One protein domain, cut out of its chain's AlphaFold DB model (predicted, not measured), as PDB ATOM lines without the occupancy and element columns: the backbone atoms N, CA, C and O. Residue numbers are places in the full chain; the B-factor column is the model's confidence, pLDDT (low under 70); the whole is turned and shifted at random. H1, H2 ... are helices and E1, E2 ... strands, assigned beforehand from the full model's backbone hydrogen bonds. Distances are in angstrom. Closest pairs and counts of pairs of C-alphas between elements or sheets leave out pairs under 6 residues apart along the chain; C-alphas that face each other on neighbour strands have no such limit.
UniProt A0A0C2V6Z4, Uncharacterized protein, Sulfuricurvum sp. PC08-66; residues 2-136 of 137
ATOM      1  N   LEU A   2     299.083 592.295 381.509       74.38
ATOM      2  CA  LEU A   2     299.975 593.408 381.133       74.38
ATOM      3  C   LEU A   2     301.341 593.308 381.820       74.38
ATOM      4  O   LEU A   2     302.372 593.348 381.157       74.38
ATOM      5  N   GLU A   3     301.344 593.118 383.140       79.44
ATOM      6  CA  GLU A   3     302.575 593.005 383.931       79.44
ATOM      7  C   GLU A   3     303.446 591.830 383.463       79.44
ATOM      8  O   GLU A   3     304.648 592.001 383.246       79.44
ATOM      9  N   SER A   4     302.844 590.662 383.204       85.69
ATOM     10  CA  SER A   4     303.546 589.524 382.605       85.69
ATOM     11  C   SER A   4     304.168 589.825 381.235       85.69
ATOM     12  O   SER A   4     305.262 589.342 380.963       85.69
ATOM     13  N   LEU A   5     303.519 590.629 380.381       82.56
ATOM     14  CA  LEU A   5     304.055 591.008 379.064       82.56
ATOM     15  C   LEU A   5     305.221 591.990 379.171       82.56
ATOM     16  O   LEU A   5     306.218 591.827 378.464       82.56
ATOM     17  N   ILE A   6     305.125 592.968 380.074       79.19
ATOM     18  CA  ILE A   6     306.225 593.893 380.373       79.19
ATOM     19  C   ILE A   6     307.431 593.097 380.876       79.19
ATOM     20  O   ILE A   6     308.503 593.152 380.277       79.19
ATOM     21  N   THR A   7     307.220 592.261 381.896       82.62
ATOM     22  CA  THR A   7     308.273 591.423 382.487       82.62
ATOM     23  C   THR A   7     308.903 590.492 381.447       82.62
ATOM     24  O   THR A   7     310.123 590.339 381.393       82.62
ATOM     25  N   ALA A   8     308.087 589.864 380.594       85.94
ATOM     26  CA  ALA A   8     308.574 588.987 379.534       85.94
ATOM     27  C   ALA A   8     309.449 589.728 378.521       85.94
ATOM     28  O   ALA A   8     310.457 589.184 378.077       85.94
ATOM     29  N   SER A   9     309.081 590.961 378.180       80.38
ATOM     30  CA  SER A   9     309.824 591.784 377.228       80.38
ATOM     31  C   SER A   9     311.179 592.208 377.787       80.38
ATOM     32  O   SER A   9     312.198 592.051 377.117       80.38
ATOM     33  N   GLU A  10     311.217 592.664 379.040       77.31
ATOM     34  CA  GLU A  10     312.468 592.992 379.735       77.31
ATOM     35  C   GLU A  10     313.395 591.772 379.816       77.31
ATOM     36  O   GLU A  10     314.581 591.855 379.477       77.31
ATOM     37  N   ASN A  11     312.836 590.616 380.185       82.56
ATOM     38  CA  ASN A  11     313.564 589.352 380.230       82.56
ATOM     39  C   ASN A  11     314.088 588.946 378.851       82.56
ATOM     40  O   ASN A  11     315.222 588.487 378.752       82.56
ATOM     41  N   PHE A  12     313.298 589.109 377.788       79.75
ATOM     42  CA  PHE A  12     313.717 588.773 376.428       79.75
ATOM     43  C   PHE A  12     314.941 589.591 376.009       79.75
ATOM     44  O   PHE A  12     315.945 589.028 375.576       79.75
ATOM     45  N   ILE A  13     314.907 590.906 376.226       70.44
ATOM     46  CA  ILE A  13     316.003 591.807 375.848       70.44
ATOM     47  C   ILE A  13     317.265 591.493 376.659       70.44
ATOM     48  O   ILE A  13     318.358 591.366 376.102       70.44
ATOM     49  N   TYR A  14     317.114 591.281 377.968       71.62
ATOM     50  CA  TYR A  14     318.239 590.955 378.835       71.62
ATOM     51  C   TYR A  14     318.838 589.575 378.543       71.62
ATOM     52  O   TYR A  14     320.061 589.411 378.477       71.62
ATOM     53  N   HIS A  15     317.999 588.556 378.361       76.81
ATOM     54  CA  HIS A  15     318.472 587.182 378.245       76.81
ATOM     55  C   HIS A  15     318.877 586.781 376.831       76.81
ATOM     56  O   HIS A  15     319.837 586.020 376.717       76.81
ATOM     57  N   GLN A  16     318.204 587.278 375.792       68.38
ATOM     58  CA  GLN A  16     318.529 586.912 374.412       68.38
ATOM     59  C   GLN A  16     319.565 587.843 373.802       68.38
ATOM     60  O   GLN A  16     320.516 587.377 373.187       68.38
ATOM     61  N   LEU A  17     319.445 589.151 374.040       66.12
ATOM     62  CA  LEU A  17     320.345 590.128 373.423       66.12
ATOM     63  C   LEU A  17     321.508 590.523 374.331       66.12
ATOM     64  O   LEU A  17     322.451 591.154 373.867       66.12
ATOM     65  N   ARG A  18     321.473 590.158 375.624       71.00
ATOM     66  CA  ARG A  18     322.441 590.626 376.639       71.00
ATOM     67  C   ARG A  18     322.485 592.155 376.745       71.00
ATOM     68  O   ARG A  18     323.483 592.721 377.189       71.00
ATOM     69  N   LEU A  19     321.387 592.817 376.379       63.69
ATOM     70  CA  LEU A  19     321.237 594.267 376.415       63.69
ATOM     71  C   LEU A  19     320.344 594.669 377.588       63.69
ATOM     72  O   LEU A  19     319.512 593.897 378.059       63.69
ATOM     73  N   LYS A  20     320.523 595.892 378.084       55.97
ATOM     74  CA  LYS A  20     319.579 596.482 379.035       55.97
ATOM     75  C   LYS A  20     318.575 597.305 378.247       55.97
ATOM     76  O   LYS A  20     318.971 598.248 377.572       55.97
ATOM     77  N   ALA A  21     317.303 596.947 378.351       53.44
ATOM     78  CA  ALA A  21     316.227 597.795 377.869       53.44
ATOM     79  C   ALA A  21     316.056 598.980 378.822       53.44
ATOM     80  O   ALA A  21     316.092 598.794 380.041       53.44
ATOM     81  N   THR A  22     315.847 600.174 378.277       50.81
ATOM     82  CA  THR A  22     315.317 601.293 379.060       50.81
ATOM     83  C   THR A  22     313.857 601.463 378.664       50.81
ATOM     84  O   THR A  22     313.589 601.683 377.483       50.81
ATOM     85  N   PRO A  23     312.897 601.339 379.594       52.94
ATOM     86  CA  PRO A  23     311.506 601.630 379.289       52.94
ATOM     87  C   PRO A  23     311.381 603.071 378.790       52.94
ATOM     88  O   PRO A  23     311.853 604.005 379.443       52.94
ATOM     89  N   HIS A  24     310.757 603.255 377.629       49.09
ATOM     90  CA  HIS A  24     310.466 604.580 377.106       49.09
ATOM     91  C   HIS A  24     309.019 604.960 377.417       49.09
ATOM     92  O   HIS A  24     308.077 604.243 377.083       49.09
ATOM     93  N   ALA A  25     308.857 606.147 378.001       48.31
ATOM     94  CA  ALA A  25     307.568 606.774 378.292       48.31
ATOM     95  C   ALA A  25     306.743 607.089 377.026       48.31
ATOM     96  O   ALA A  25     305.556 607.395 377.107       48.31
ATOM     97  N   THR A  26     307.363 607.055 375.847       53.28
ATOM     98  CA  THR A  26     306.738 607.418 374.575       53.28
ATOM     99  C   THR A  26     307.218 606.484 373.484       53.28
ATOM    100  O   THR A  26     308.412 606.193 373.409       53.28
ATOM    101  N   LEU A  27     306.307 606.069 372.605       59.66
ATOM    102  CA  LEU A  27     306.694 605.357 371.392       59.66
ATOM    103  C   LEU A  27     307.484 606.314 370.473       59.66
ATOM    104  O   LEU A  27     307.109 607.491 370.366       59.66
ATOM    105  N   PRO A  28     308.568 605.844 369.830       63.12
ATOM    106  CA  PRO A  28     309.323 606.664 368.894       63.12
ATOM    107  C   PRO A  28     308.449 607.077 367.704       63.12
ATOM    108  O   PRO A  28     307.526 606.363 367.312       63.12
ATOM    109  N   ALA A  29     308.735 608.256 367.145       66.00
ATOM    110  CA  ALA A  29     308.026 608.786 365.975       66.00
ATOM    111  C   ALA A  29     308.440 608.100 364.661       66.00
ATOM    112  O   ALA A  29     307.844 608.359 363.614       66.00
ATOM    113  N   ASP A  30     309.463 607.249 364.722       71.38
ATOM    114  CA  ASP A  30     309.974 606.508 363.582       71.38
ATOM    115  C   ASP A  30     309.002 605.413 363.135       71.38
ATOM    116  O   ASP A  30     308.087 604.994 363.848       71.38
ATOM    117  N   ALA A  31     309.202 604.960 361.904       78.88
ATOM    118  CA  ALA A  31     308.461 603.851 361.337       78.88
ATOM    119  C   ALA A  31     308.935 602.535 361.982       78.88
ATOM    120  O   ALA A  31     310.126 602.227 361.952       78.88
ATOM    121  N   LEU A  32     308.013 601.763 362.564       81.50
ATOM    122  CA  LEU A  32     308.322 600.542 363.317       81.50
ATOM    123  C   LEU A  32     307.667 599.318 362.682       81.50
ATOM    124  O   LEU A  32     306.503 599.358 362.271       81.50
ATOM    125  N   HIS A  33     308.396 598.203 362.657       86.44
ATOM    126  CA  HIS A  33     307.838 596.907 362.294       86.44
ATOM    127  C   HIS A  33     306.838 596.488 363.364       86.44
ATOM    128  O   HIS A  33     307.176 596.396 364.544       86.44
ATOM    129  N   THR A  34     305.601 596.252 362.943       87.12
ATOM    130  CA  THR A  34     304.485 596.015 363.850       87.12
ATOM    131  C   THR A  34     303.998 594.580 363.719       87.12
ATOM    132  O   THR A  34     303.668 594.121 362.626       87.12
ATOM    133  N   CYS A  35     303.913 593.881 364.843       89.44
ATOM    134  CA  CYS A  35     303.293 592.565 364.943       89.44
ATOM    135  C   CYS A  35     302.165 592.597 365.963       89.44
ATOM    136  O   CYS A  35     302.208 593.359 366.921       89.44
ATOM    137  N   SER A  36     301.172 591.736 365.802       89.44
ATOM    138  CA  SER A  36     300.130 591.548 366.798       89.44
ATOM    139  C   SER A  36     299.964 590.087 367.171       89.44
ATOM    140  O   SER A  36     300.297 589.197 366.395       89.44
ATOM    141  N   ILE A  37     299.450 589.825 368.366       91.00
ATOM    142  CA  ILE A  37     299.091 588.479 368.812       91.00
ATOM    143  C   ILE A  37     297.841 588.552 369.681       91.00
ATOM    144  O   ILE A  37     297.696 589.434 370.530       91.00
ATOM    145  N   THR A  38     296.906 587.635 369.447       90.12
ATOM    146  CA  THR A  38     295.689 587.556 370.263       90.12
ATOM    147  C   THR A  38     295.969 586.741 371.518       90.12
ATOM    148  O   THR A  38     296.569 585.672 371.439       90.12
ATOM    149  N   LEU A  39     295.529 587.258 372.659       89.75
ATOM    150  CA  LEU A  39     295.595 586.656 373.981       89.75
ATOM    151  C   LEU A  39     294.172 586.296 374.407       89.75
ATOM    152  O   LEU A  39     293.285 587.149 374.361       89.75
ATOM    153  N   PHE A  40     293.958 585.060 374.831       89.25
ATOM    154  CA  PHE A  40     292.662 584.565 375.284       89.25
ATOM    155  C   PHE A  40     292.706 584.363 376.794       89.25
ATOM    156  O   PHE A  40     293.399 583.468 377.276       89.25
ATOM    157  N   GLY A  41     292.000 585.218 377.532       86.19
ATOM    158  CA  GLY A  41     291.843 585.102 378.975       86.19
ATOM    159  C   GLY A  41     290.944 583.927 379.357       86.19
ATOM    160  O   GLY A  41     290.084 583.490 378.590       86.19
ATOM    161  N   GLU A  42     291.126 583.423 380.575       83.50
ATOM    162  CA  GLU A  42     290.307 582.337 381.136       83.50
ATOM    163  C   GLU A  42     288.835 582.726 381.347       83.50
ATOM    164  O   GLU A  42     287.959 581.866 381.393       83.50
ATOM    165  N   ASP A  43     288.547 584.025 381.436       81.62
ATOM    166  CA  ASP A  43     287.200 584.596 381.503       81.62
ATOM    167  C   ASP A  43     286.476 584.615 380.141       81.62
ATOM    168  O   ASP A  43     285.331 585.061 380.047       81.62
ATOM    169  N   GLY A  44     287.131 584.123 379.084       80.81
ATOM    170  CA  GLY A  44     286.633 584.138 377.712       80.81
ATOM    171  C   GLY A  44     286.854 585.469 376.989       80.81
ATOM    172  O   GLY A  44     286.425 585.607 375.841       80.81
ATOM    173  N   ALA A  45     287.516 586.447 377.616       83.25
ATOM    174  CA  ALA A  45     287.883 587.692 376.957       83.25
ATOM    175  C   ALA A  45     289.061 587.478 375.994       83.25
ATOM    176  O   ALA A  45     290.007 586.747 376.278       83.25
ATOM    177  N   SER A  46     289.028 588.157 374.846       84.62
ATOM    178  CA  SER A  46     290.153 588.205 373.911       84.62
ATOM    179  C   SER A  46     290.751 589.609 373.864       84.62
ATOM    180  O   SER A  46     290.035 590.588 373.625       84.62
ATOM    181  N   HIS A  47     292.067 589.694 374.020       84.25
ATOM    182  CA  HIS A  47     292.859 590.920 373.931       84.25
ATOM    183  C   HIS A  47     293.875 590.789 372.796       84.25
ATOM    184  O   HIS A  47     294.270 589.681 372.458       84.25
ATOM    185  N   ARG A  48     294.320 591.888 372.191       82.44
ATOM    186  CA  ARG A  48     295.257 591.843 371.058       82.44
ATOM    187  C   ARG A  48     296.534 592.588 371.398       82.44
ATOM    188  O   ARG A  48     296.570 593.784 371.204       82.44
ATOM    189  N   ALA A  49     297.594 591.941 371.861       82.62
ATOM    190  CA  ALA A  49     298.864 592.639 372.082       82.62
ATOM    191  C   ALA A  49     299.511 593.076 370.754       82.62
ATOM    192  O   ALA A  49     299.430 592.348 369.768       82.62
ATOM    193  N   MET A  50     300.136 594.254 370.740       82.62
ATOM    194  CA  MET A  50     300.796 594.880 369.591       82.62
ATOM    195  C   MET A  50     302.273 595.135 369.921       82.62
ATOM    196  O   MET A  50     302.616 595.844 370.852       82.62
ATOM    197  N   PHE A  51     303.192 594.599 369.145       82.00
ATOM    198  CA  PHE A  51     304.620 594.761 369.371       82.00
ATOM    199  C   PHE A  51     305.204 595.645 368.286       82.00
ATOM    200  O   PHE A  51     304.924 595.436 367.106       82.00
ATOM    201  N   TYR A  52     306.006 596.623 368.699       82.69
ATOM    202  CA  TYR A  52     306.653 597.570 367.809       82.69
ATOM    203  C   TYR A  52     308.160 597.416 367.939       82.69
ATOM    204  O   TYR A  52     308.737 597.620 369.011       82.69
ATOM    205  N   PHE A  53     308.791 597.062 366.831       80.25
ATOM    206  CA  PHE A  53     310.219 596.819 366.768       80.25
ATOM    207  C   PHE A  53     310.861 597.819 365.819       80.25
ATOM    208  O   PHE A  53     310.430 597.969 364.670       80.25
ATOM    209  N   ASP A  54     311.894 598.508 366.293       79.62
ATOM    210  CA  ASP A  54     312.724 599.299 365.398       79.62
ATOM    211  C   ASP A  54     313.593 598.378 364.523       79.62
ATOM    212  O   ASP A  54     313.880 597.226 364.868       79.62
ATOM    213  N   LEU A  55     313.993 598.880 363.354       83.31
ATOM    214  CA  LEU A  55     314.797 598.109 362.407       83.31
ATOM    215  C   LEU A  55     316.130 597.669 363.025       83.31
ATOM    216  O   LEU A  55     316.534 596.523 362.864       83.31
ATOM    217  N   SER A  56     316.796 598.557 363.765       81.06
ATOM    218  CA  SER A  56     318.107 598.274 364.360       81.06
ATOM    219  C   SER A  56     318.046 597.166 365.415       81.06
ATOM    220  O   SER A  56     318.983 596.380 365.550       81.06
ATOM    221  N   TYR A  57     316.929 597.077 366.133       79.50
ATOM    222  CA  TYR A  57     316.623 596.029 367.081       79.50
ATOM    223  C   TYR A  57     316.457 594.695 366.361       79.50
ATOM    224  O   TYR A  57     317.149 593.740 366.706       79.50
ATOM    225  N   LEU A  58     315.599 594.629 365.335       83.00
ATOM    226  CA  LEU A  58     315.397 593.389 364.579       83.00
ATOM    227  C   LEU A  58     316.690 592.920 363.916       83.00
ATOM    228  O   LEU A  58     317.010 591.740 364.002       83.00
ATOM    229  N   THR A  59     317.480 593.833 363.347       86.56
ATOM    230  CA  THR A  59     318.799 593.512 362.793       86.56
ATOM    231  C   THR A  59     319.725 592.908 363.847       86.56
ATOM    232  O   THR A  59     320.318 591.866 363.595       86.56
ATOM    233  N   LYS A  60     319.799 593.483 365.054       81.75
ATOM    234  CA  LYS A  60     320.612 592.922 366.147       81.75
ATOM    235  C   LYS A  60     320.109 591.564 366.627       81.75
ATOM    236  O   LYS A  60     320.912 590.724 367.020       81.75
ATOM    237  N   VAL A  61     318.797 591.335 366.617       82.44
ATOM    238  CA  VAL A  61     318.233 590.023 366.956       82.44
ATOM    239  C   VAL A  61     318.598 589.000 365.876       82.44
ATOM    240  O   VAL A  61     319.025 587.899 366.215       82.44
ATOM    241  N   CYS A  62     318.501 589.361 364.593       89.25
ATOM    242  CA  CYS A  62     318.957 588.516 363.487       89.25
ATOM    243  C   CYS A  62     320.453 588.211 363.584       89.25
ATOM    244  O   CYS A  62     320.848 587.057 363.447       89.25
ATOM    245  N   GLU A  63     321.287 589.195 363.903       88.69
ATOM    246  CA  GLU A  63     322.718 588.979 364.116       88.69
ATOM    247  C   GLU A  63     322.962 588.010 365.285       88.69
ATOM    248  O   GLU A  63     323.716 587.047 365.156       88.69
ATOM    249  N   ALA A  64     322.270 588.202 366.411       84.25
ATOM    250  CA  ALA A  64     322.449 587.382 367.607       84.25
ATOM    251  C   ALA A  64     321.936 585.937 367.456       84.25
ATOM    252  O   ALA A  64     322.520 585.021 368.037       84.25
ATOM    253  N   LEU A  65     320.835 585.728 366.725       84.81
ATOM    254  CA  LEU A  65     320.169 584.423 366.618       84.81
ATOM    255  C   LEU A  65     320.501 583.674 365.325       84.81
ATOM    256  O   LEU A  65     320.556 582.444 365.334       84.81
ATOM    257  N   LEU A  66     320.700 584.398 364.224       90.75
ATOM    258  CA  LEU A  66     320.903 583.845 362.882       90.75
ATOM    259  C   LEU A  66     322.316 584.100 362.337       90.75
ATOM    260  O   LEU A  66     322.654 583.539 361.297       90.75
ATOM    261  N   PHE A  67     323.150 584.892 363.026       89.56
ATOM    262  CA  PHE A  67     324.464 585.344 362.539       89.56
ATOM    263  C   PHE A  67     324.380 586.113 361.208       89.56
ATOM    264  O   PHE A  67     325.293 586.056 360.384       89.56
ATOM    265  N   GLU A  68     323.269 586.827 360.996       89.88
ATOM    266  CA  GLU A  68     322.997 587.605 359.786       89.88
ATOM    267  C   GLU A  68     323.028 589.109 360.088       89.88
ATOM    268  O   GLU A  68     322.133 589.647 360.737       89.88
ATOM    269  N   GLU A  69     324.068 589.795 359.609       88.50
ATOM    270  CA  GLU A  69     324.289 591.231 359.861       88.50
ATOM    271  C   GLU A  69     323.421 592.147 358.976       88.50
ATOM    272  O   GLU A  69     323.204 593.314 359.302       88.50
ATOM    273  N   ALA A  70     322.926 591.635 357.846       92.62
ATOM    274  CA  ALA A  70     322.149 592.393 356.863       92.62
ATOM    275  C   ALA A  70     320.915 591.598 356.394       92.62
ATOM    276  O   ALA A  70     320.851 591.224 355.221       92.62
ATOM    277  N   PRO A  71     319.957 591.318 357.301       92.56
ATOM    278  CA  PRO A  71     318.769 590.543 356.973       92.56
ATOM    279  C   PRO A  71     317.912 591.257 355.929       92.56
ATOM    280  O   PRO A  71     317.716 592.475 355.989       92.56
ATOM    281  N   ASP A  72     317.380 590.484 354.986       95.12
ATOM    282  CA  ASP A  72     316.386 590.993 354.048       95.12
ATOM    283  C   ASP A  72     315.029 591.258 354.734       95.12
ATOM    284  O   ASP A  72     314.800 590.937 355.904       95.12
ATOM    285  N   GLU A  73     314.111 591.891 354.003       94.12
ATOM    286  CA  GLU A  73     312.793 592.252 354.533       94.12
ATOM    287  C   GLU A  73     311.983 591.031 354.996       94.12
ATOM    288  O   GLU A  73     311.284 591.109 356.007       94.12
ATOM    289  N   ALA A  74     312.093 589.894 354.303       95.69
ATOM    290  CA  ALA A  74     311.369 588.684 354.673       95.69
ATOM    291  C   ALA A  74     311.896 588.122 356.001       95.69
ATOM    292  O   ALA A  74     311.103 587.826 356.898       95.69
ATOM    293  N   THR A  75     313.221 588.076 356.168       95.38
ATOM    294  CA  THR A  75     313.869 587.685 357.424       95.38
ATOM    295  C   THR A  75     313.472 588.616 358.570       95.38
ATOM    296  O   THR A  75     313.155 588.148 359.662       95.38
ATOM    297  N   LEU A  76     313.419 589.932 358.339       92.25
ATOM    298  CA  LEU A  76     312.985 590.904 359.351       92.25
ATOM    299  C   LEU A  76     311.523 590.699 359.774       92.25
ATOM    300  O   LEU A  76     311.207 590.775 360.963       92.25
ATOM    301  N   ILE A  77     310.630 590.423 358.821       95.06
ATOM    302  CA  ILE A  77     309.213 590.139 359.089       95.06
ATOM    303  C   ILE A  77     309.064 588.881 359.945       95.06
ATOM    304  O   ILE A  77     308.307 588.878 360.920       95.06
ATOM    305  N   ASP A  78     309.772 587.813 359.591       95.62
ATOM    306  CA  ASP A  78     309.696 586.561 360.335       95.62
ATOM    307  C   ASP A  78     310.345 586.690 361.714       95.62
ATOM    308  O   ASP A  78     309.783 586.203 362.697       95.62
ATOM    309  N   MET A  79     311.427 587.464 361.836       92.31
ATOM    310  CA  MET A  79     312.023 587.781 363.132       92.31
ATOM    311  C   MET A  79     311.072 588.586 364.026       92.31
ATOM    312  O   MET A  79     310.943 588.297 365.215       92.31
ATOM    313  N   ALA A  80     310.341 589.561 363.481       90.81
ATOM    314  CA  ALA A  80     309.356 590.322 364.251       90.81
ATOM    315  C   ALA A  80     308.230 589.423 364.799       90.81
ATOM    316  O   ALA A  80     307.771 589.599 365.937       90.81
ATOM    317  N   LYS A  81     307.776 588.440 364.011       94.75
ATOM    318  CA  LYS A  81     306.797 587.438 364.459       94.75
ATOM    319  C   LYS A  81     307.386 586.520 365.528       94.75
ATOM    320  O   LYS A  81     306.723 586.283 366.535       94.75
ATOM    321  N   GLU A  82     308.616 586.045 365.343       93.56
ATOM    322  CA  GLU A  82     309.283 585.158 366.299       93.56
ATOM    323  C   GLU A  82     309.510 585.857 367.644       93.56
ATOM    324  O   GLU A  82     309.122 585.328 368.683       93.56
ATOM    325  N   CYS A  83     310.009 587.098 367.640       89.06
ATOM    326  CA  CYS A  83     310.113 587.931 368.841       89.06
ATOM    327  C   CYS A  83     308.763 588.059 369.560       89.06
ATOM    328  O   CYS A  83     308.676 587.845 370.769       89.06
ATOM    329  N   THR A  84     307.694 588.355 368.815       91.06
ATOM    330  CA  THR A  84     306.332 588.458 369.366       91.06
ATOM    331  C   THR A  84     305.894 587.152 370.028       91.06
ATOM    332  O   THR A  84     305.374 587.163 371.144       91.06
ATOM    333  N   ASN A  85     306.131 586.022 369.362       93.69
ATOM    334  CA  ASN A  85     305.779 584.700 369.864       93.69
ATOM    335  C   ASN A  85     306.570 584.334 371.130       93.69
ATOM    336  O   ASN A  85     305.984 583.890 372.117       93.69
ATOM    337  N   LEU A  86     307.884 584.574 371.139       90.75
ATOM    338  CA  LEU A  86     308.756 584.295 372.283       90.75
ATOM    339  C   LEU A  86     308.389 585.151 373.500       90.75
ATOM    340  O   LEU A  86     308.314 584.635 374.618       90.75
ATOM    341  N   ILE A  87     308.112 586.441 373.295       89.44
ATOM    342  CA  ILE A  87     307.701 587.345 374.373       89.44
ATOM    343  C   ILE A  87     306.330 586.938 374.923       89.44
ATOM    344  O   ILE A  87     306.177 586.783 376.135       89.44
ATOM    345  N   ALA A  88     305.333 586.717 374.063       91.19
ATOM    346  CA  ALA A  88     303.991 586.339 374.501       91.19
ATOM    347  C   ALA A  88     303.957 584.954 375.170       91.19
ATOM    348  O   ALA A  88     303.270 584.766 376.175       91.19
ATOM    349  N   GLY A  89     304.744 583.999 374.665       92.12
ATOM    350  CA  GLY A  89     304.921 582.683 375.277       92.12
ATOM    351  C   GLY A  89     305.565 582.771 376.660       92.12
ATOM    352  O   GLY A  89     305.070 582.168 377.611       92.12
ATOM    353  N   SER A  90     306.614 583.583 376.807       91.19
ATOM    354  CA  SER A  90     307.239 583.862 378.108       91.19
ATOM    355  C   SER A  90     306.256 584.525 379.080       91.19
ATOM    356  O   SER A  90     306.138 584.109 380.233       91.19
ATOM    357  N   ALA A  91     305.466 585.493 378.605       90.19
ATOM    358  CA  ALA A  91     304.442 586.160 379.406       90.19
ATOM    359  C   ALA A  91     303.369 585.184 379.909       90.19
ATOM    360  O   ALA A  91     302.954 585.279 381.063       90.19
ATOM    361  N   LYS A  92     302.960 584.214 379.082       92.06
ATOM    362  CA  LYS A  92     302.023 583.157 379.486       92.06
ATOM    363  C   LYS A  92     302.563 582.351 380.670       92.06
ATOM    364  O   LYS A  92     301.838 582.148 381.640       92.06
ATOM    365  N   ILE A  93     303.830 581.936 380.618       92.44
ATOM    366  CA  ILE A  93     304.471 581.203 381.722       92.44
ATOM    367  C   ILE A  93     304.547 582.076 382.981       92.44
ATOM    368  O   ILE A  93     304.165 581.634 384.062       92.44
ATOM    369  N   ILE A  94     304.954 583.343 382.842       89.62
ATOM    370  CA  ILE A  94     305.039 584.287 383.967       89.62
ATOM    371  C   ILE A  94     303.673 584.485 384.637       89.62
ATOM    372  O   ILE A  94     303.593 584.469 385.866       89.62
ATOM    373  N   ALA A  95     302.602 584.650 383.857       88.38
ATOM    374  CA  ALA A  95     301.255 584.816 384.392       88.38
ATOM    375  C   ALA A  95     300.794 583.566 385.162       88.38
ATOM    376  O   ALA A  95     300.319 583.680 386.296       88.38
ATOM    377  N   GLN A  96     301.032 582.372 384.602       87.88
ATOM    378  CA  GLN A  96     300.683 581.105 385.249       87.88
ATOM    379  C   GLN A  96     301.421 580.914 386.582       87.88
ATOM    380  O   GLN A  96     300.816 580.498 387.571       87.88
ATOM    381  N   GLU A  97     302.712 581.244 386.631       88.56
ATOM    382  CA  GLU A  97     303.545 581.034 387.818       88.56
ATOM    383  C   GLU A  97     303.353 582.106 388.899       88.56
ATOM    384  O   GLU A  97     303.327 581.786 390.090       88.56
ATOM    385  N   ARG A  98     303.243 583.385 388.511       82.31
ATOM    386  CA  ARG A  98     303.271 584.522 389.449       82.31
ATOM    387  C   ARG A  98     301.901 585.121 389.717       82.31
ATOM    388  O   ARG A  98     301.590 585.435 390.863       82.31
ATOM    389  N   GLU A  99     301.092 585.275 388.675       72.88
ATOM    390  CA  GLU A  99     299.779 585.922 388.763       72.88
ATOM    391  C   GLU A  99     298.664 584.912 389.089       72.88
ATOM    392  O   GLU A  99     297.529 585.319 389.328       72.88
ATOM    393  N   LYS A 100     298.974 583.602 389.111       77.00
ATOM    394  CA  LYS A 100     298.006 582.495 389.258       77.00
ATOM    395  C   LYS A 100     296.816 582.620 388.298       77.00
ATOM    396  O   LYS A 100     295.709 582.197 388.622       77.00
ATOM    397  N   SER A 101     297.057 583.229 387.142       74.25
ATOM    398  CA  SER A 101     296.093 583.407 386.064       74.25
ATOM    399  C   SER A 101     296.745 582.972 384.761       74.25
ATOM    400  O   SER A 101     297.936 583.195 384.546       74.25
ATOM    401  N   GLY A 102     295.992 582.292 383.907       81.31
ATOM    402  CA  GLY A 102     296.453 581.864 382.597       81.31
ATOM    403  C   GLY A 102     295.885 582.718 381.472       81.31
ATOM    404  O   GLY A 102     294.879 583.416 381.608       81.31
ATOM    405  N   PHE A 103     296.543 582.628 380.324       89.56
ATOM    406  CA  PHE A 103     295.955 582.971 379.040       89.56
ATOM    407  C   PHE A 103     296.560 582.074 377.960       89.56
ATOM    408  O   PHE A 103     297.674 581.562 378.110       89.56
ATOM    409  N   ASP A 104     295.834 581.886 376.866       92.19
ATOM    410  CA  ASP A 104     296.359 581.274 375.648       92.19
ATOM    411  C   ASP A 104     296.743 582.340 374.625       92.19
ATOM    412  O   ASP A 104     296.287 583.480 374.693       92.19
ATOM    413  N   ILE A 105     297.607 581.972 373.677       93.38
ATOM    414  CA  ILE A 105     298.104 582.876 372.638       93.38
ATOM    415  C   ILE A 105     297.806 582.306 371.252       93.38
ATOM    416  O   ILE A 105     297.922 581.100 371.028       93.38
ATOM    417  N   ALA A 106     297.398 583.172 370.328       94.75
ATOM    418  CA  ALA A 106     297.273 582.846 368.912       94.75
ATOM    419  C   ALA A 106     298.643 582.867 368.213       94.75
ATOM    420  O   ALA A 106     299.670 583.128 368.830       94.75
ATOM    421  N   LEU A 107     298.653 582.641 366.900       95.69
ATOM    422  CA  LEU A 107     299.835 582.922 366.090       95.69
ATOM    423  C   LEU A 107     300.026 584.441 365.925       95.69
ATOM    424  O   LEU A 107     299.031 585.165 365.802       95.69
ATOM    425  N   PRO A 108     301.279 584.927 365.897       94.44
ATOM    426  CA  PRO A 108     301.563 586.322 365.603       94.44
ATOM    427  C   PRO A 108     301.196 586.675 364.154       94.44
ATOM    428  O   PRO A 108     301.380 585.880 363.230       94.44
ATOM    429  N   VAL A 109     300.720 587.898 363.953       94.69
ATOM    430  CA  VAL A 109     300.378 588.480 362.652       94.69
ATOM    431  C   VAL A 109     301.264 589.697 362.420       94.69
ATOM    432  O   VAL A 109     301.357 590.563 363.284       94.69
ATOM    433  N   TYR A 110     301.921 589.768 361.264       94.00
ATOM    434  CA  TYR A 110     302.661 590.967 360.871       94.00
ATOM    435  C   TYR A 110     301.689 591.995 360.286       94.00
ATOM    436  O   TYR A 110     300.970 591.697 359.333       94.00
ATOM    437  N   GLU A 111     301.664 593.191 360.866       90.25
ATOM    438  CA  GLU A 111     300.717 594.266 360.537       90.25
ATOM    439  C   GLU A 111     301.302 595.291 359.556       90.25
ATOM    440  O   GLU A 111     300.598 596.196 359.110       90.25
ATOM    441  N   GLY A 112     302.588 595.162 359.219       89.69
ATOM    442  CA  GLY A 112     303.315 596.109 358.380       89.69
ATOM    443  C   GLY A 112     304.226 597.033 359.179       89.69
ATOM    444  O   GLY A 112     304.547 596.796 360.347       89.69
ATOM    445  N   VAL A 113     304.656 598.104 358.518       85.00
ATOM    446  CA  VAL A 113     305.442 599.173 359.130       85.00
ATOM    447  C   VAL A 113     304.509 600.340 359.442       85.00
ATOM    448  O   VAL A 113     303.836 600.852 358.547       85.00
ATOM    449  N   ALA A 114     304.468 600.765 360.702       77.50
ATOM    450  CA  ALA A 114     303.593 601.838 361.160       77.50
ATOM    451  C   ALA A 114     304.337 602.813 362.074       77.50
ATOM    452  O   ALA A 114     305.198 602.425 362.860       77.50
ATOM    453  N   THR A 115     303.969 604.088 361.990       71.56
ATOM    454  CA  THR A 115     304.336 605.095 362.989       71.56
ATOM    455  C   THR A 115     303.280 605.078 364.091       71.56
ATOM    456  O   THR A 115     302.106 605.348 363.795       71.56
ATOM    457  N   PRO A 116     303.631 604.779 365.349       65.19
ATOM    458  CA  PRO A 116     302.653 604.791 366.423       65.19
ATOM    459  C   PRO A 116     302.092 606.206 366.628       65.19
ATOM    460  O   PRO A 116     302.828 607.161 366.869       65.19
ATOM    461  N   SER A 117     300.774 606.363 366.508       53.97
ATOM    462  CA  SER A 117     300.100 607.640 366.760       53.97
ATOM    463  C   SER A 117     300.196 607.996 368.250       53.97
ATOM    464  O   SER A 117     299.760 607.220 369.095       53.97
ATOM    465  N   GLN A 118     300.725 609.183 368.576       48.31
ATOM    466  CA  GLN A 118     300.922 609.684 369.952       48.31
ATOM    467  C   GLN A 118     299.629 610.019 370.731       48.31
ATOM    468  O   GLN A 118     299.670 610.708 371.751       48.31
ATOM    469  N   ASN A 119     298.465 609.539 370.298       35.62
ATOM    470  CA  ASN A 119     297.215 609.775 371.014       35.62
ATOM    471  C   ASN A 119     297.034 608.752 372.153       35.62
ATOM    472  O   ASN A 119     296.213 607.847 372.046       35.62
ATOM    473  N   GLY A 120     297.789 608.917 373.249       33.31
ATOM    474  CA  GLY A 120     297.541 608.235 374.530       33.31
ATOM    475  C   GLY A 120     298.795 607.775 375.286       33.31
ATOM    476  O   GLY A 120     299.374 606.755 374.958       33.31
ATOM    477  N   THR A 121     299.172 608.548 376.307       29.47
ATOM    478  CA  THR A 121     300.078 608.315 377.463       29.47
ATOM    479  C   THR A 121     300.716 606.929 377.733       29.47
ATOM    480  O   THR A 121     300.006 605.956 377.956       29.47
ATOM    481  N   THR A 122     302.057 606.964 377.865       38.28
ATOM    482  CA  THR A 122     302.978 606.400 378.897       38.28
ATOM    483  C   THR A 122     302.894 604.947 379.372       38.28
ATOM    484  O   THR A 122     301.868 604.513 379.877       38.28
ATOM    485  N   ASP A 123     304.071 604.301 379.332       34.88
ATOM    486  CA  ASP A 123     304.449 602.967 379.828       34.88
ATOM    487  C   ASP A 123     303.667 601.813 379.196       34.88
ATOM    488  O   ASP A 123     302.502 601.608 379.502       34.88
ATOM    489  N   ALA A 124     304.319 601.053 378.303       38.03
ATOM    490  CA  ALA A 124     303.718 599.909 377.606       38.03
ATOM    491  C   ALA A 124     302.281 600.213 377.121       38.03
ATOM    492  O   ALA A 124     301.308 599.726 377.694       38.03
ATOM    493  N   ILE A 125     302.133 601.084 376.115       41.34
ATOM    494  CA  ILE A 125     300.849 601.730 375.801       41.34
ATOM    495  C   ILE A 125     299.756 600.687 375.530       41.34
ATOM    496  O   ILE A 125     299.723 600.048 374.482       41.34
ATOM    497  N   ALA A 126     298.815 600.544 376.462       32.25
ATOM    498  CA  ALA A 126     297.560 599.859 376.216       32.25
ATOM    499  C   ALA A 126     296.703 600.719 375.260       32.25
ATOM    500  O   ALA A 126     295.997 601.621 375.702       32.25
ATOM    501  N   ILE A 127     296.758 600.469 373.950       32.53
ATOM    502  CA  ILE A 127     295.858 601.069 372.959       32.53
ATOM    503  C   ILE A 127     294.629 600.170 372.834       32.53
ATOM    504  O   ILE A 127     294.649 599.157 372.149       32.53
ATOM    505  N   ASP A 128     293.562 600.530 373.539       27.62
ATOM    506  CA  ASP A 128     292.191 600.058 373.297       27.62
ATOM    507  C   ASP A 128     292.041 598.530 373.099       27.62
ATOM    508  O   ASP A 128     291.510 598.045 372.099       27.62
ATOM    509  N   LYS A 129     292.522 597.772 374.102       28.88
ATOM    510  CA  LYS A 129     292.671 596.295 374.163       28.88
ATOM    511  C   LYS A 129     293.962 595.724 373.572       28.88
ATOM    512  O   LYS A 129     294.076 594.497 373.481       28.88
ATOM    513  N   ALA A 130     294.933 596.577 373.257       31.00
ATOM    514  CA  ALA A 130     296.243 596.179 372.778       31.00
ATOM    515  C   ALA A 130     297.416 596.681 373.597       31.00
ATOM    516  O   ALA A 130     297.537 597.871 373.808       31.00
ATOM    517  N   PHE A 131     298.319 595.795 374.008       43.09
ATOM    518  CA  PHE A 131     299.560 596.173 374.686       43.09
ATOM    519  C   PHE A 131     300.626 596.541 373.667       43.09
ATOM    520  O   PHE A 131     301.043 595.646 372.952       43.09
ATOM    521  N   ALA A 132     301.039 597.807 373.602       42.16
ATOM    522  CA  ALA A 132     302.129 598.318 372.779       42.16
ATOM    523  C   ALA A 132     303.449 598.302 373.550       42.16
ATOM    524  O   ALA A 132     303.589 599.007 374.548       42.16
ATOM    525  N   LEU A 133     304.445 597.570 373.065       47.69
ATOM    526  CA  LEU A 133     305.817 597.687 373.561       47.69
ATOM    527  C   LEU A 133     306.692 598.252 372.444       47.69
ATOM    528  O   LEU A 133     306.822 597.614 371.404       47.69
ATOM    529  N   ALA A 134     307.258 599.446 372.658       39.56
ATOM    530  CA  ALA A 134     308.432 599.879 371.907       39.56
ATOM    531  C   ALA A 134     309.661 599.358 372.631       39.56
ATOM    532  O   ALA A 134     309.902 599.699 373.792       39.56
ATOM    533  N   ILE A 135     310.429 598.538 371.931       42.12
ATOM    534  CA  ILE A 135     311.756 598.141 372.364       42.12
ATOM    535  C   ILE A 135     312.732 598.908 371.484       42.12
ATOM    536  O   ILE A 135     312.817 598.628 370.293       42.12
ATOM    537  N   SER A 136     313.427 599.874 372.080       34.59
ATOM    538  CA  SER A 136     314.534 600.604 371.464       34.59
ATOM    539  C   SER A 136     315.797 600.461 372.307       34.59
ATOM    540  O   SER A 136     315.728 600.189 373.512       34.59
TER     541      SER A 136
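Overview. This is residues 2 to 136 of the 137 residues of an uncharacterized protein of Sulfuricurvum sp. PC08-66 (UniProt A0A0C2V6Z4). A strongly twisted sheet of five strands has one face covered by two helices that cross at a steep tilt, the long H3 slantwise over E1, E2 and E4, and H1 over the edge strand E5; H2 sits by one end of the sheet and only grazes it. The 135 printed residues hold three named helices and five named strands, in the order H1 E1 E2 H2 H3 E3 E4 E5. The sheet is branched and mixed: E1 is antiparallel to E2, E3 and E4, and E2 is parallel to E5. The class is mixed, helices and strands; the whole is compact, with a radius of gyration of the C-alphas of 14.2 A and spans of 43 by 32 by 26 A.

Arrangement. Start with H1, residues 2 to 17, which is on the sheet at a height of 10.2 A, over E5, residues 130 to 135. Next look at E1, residues 32 to 41, and E2, residues 46 to 53, a hairpin with N 35 and O 51 2.9 A apart. On the other side of E1 from E2 lie E3, residues 103 to 105, with N 40 and O 104 2.8 A apart, and E4, residues 109 to 114, with N 34 and O 112 2.9 A apart. E5 is the parallel neighbour of E2, with N 50 and O 131 2.8 A apart. H3, residues 73 to 99, is on the same face as H1, at a height of 7.2 A. H1 and H3 touch, closest at the C-alphas of Ser 4 and Ala 91, 4.7 A apart, with a steep tilt of 55 degrees, opposite ways. H2, residues 55 to 66, touches H3 about perpendicular, at 82 degrees, with its residues 58 to 62 alone; the closest C-alphas are those of Leu 58 and Leu 76, 6.3 A apart. In H1, H2 and H3 every O i to N i+4 pair is within hydrogen-bond range.

Along the chain. Find C-alpha 2 at (299.975, 593.408, 381.133); from there H1 runs 22.0 A. E1 spans 27.5 A, E2 23.0 A and H2 15.5 A. Find C-alpha 73 at (312.793, 592.252, 354.533), where H3 begins its 37.2 A. E3 spans 6.8 A, E4 13.8 A and E5 15.6 A, ending at C-alpha 135, (311.756, 598.141, 372.364).

Size, cuts and confidence. The C-alphas farthest apart, those of Asp 43 and Ala 70, are 43.5 A apart. The printed part has no cut. Look for the long links at residues 18 to 31 and 115 to 129. The model's pLDDT is under 70 at residues 16 to 17, 19 to 29 and 116 to 136.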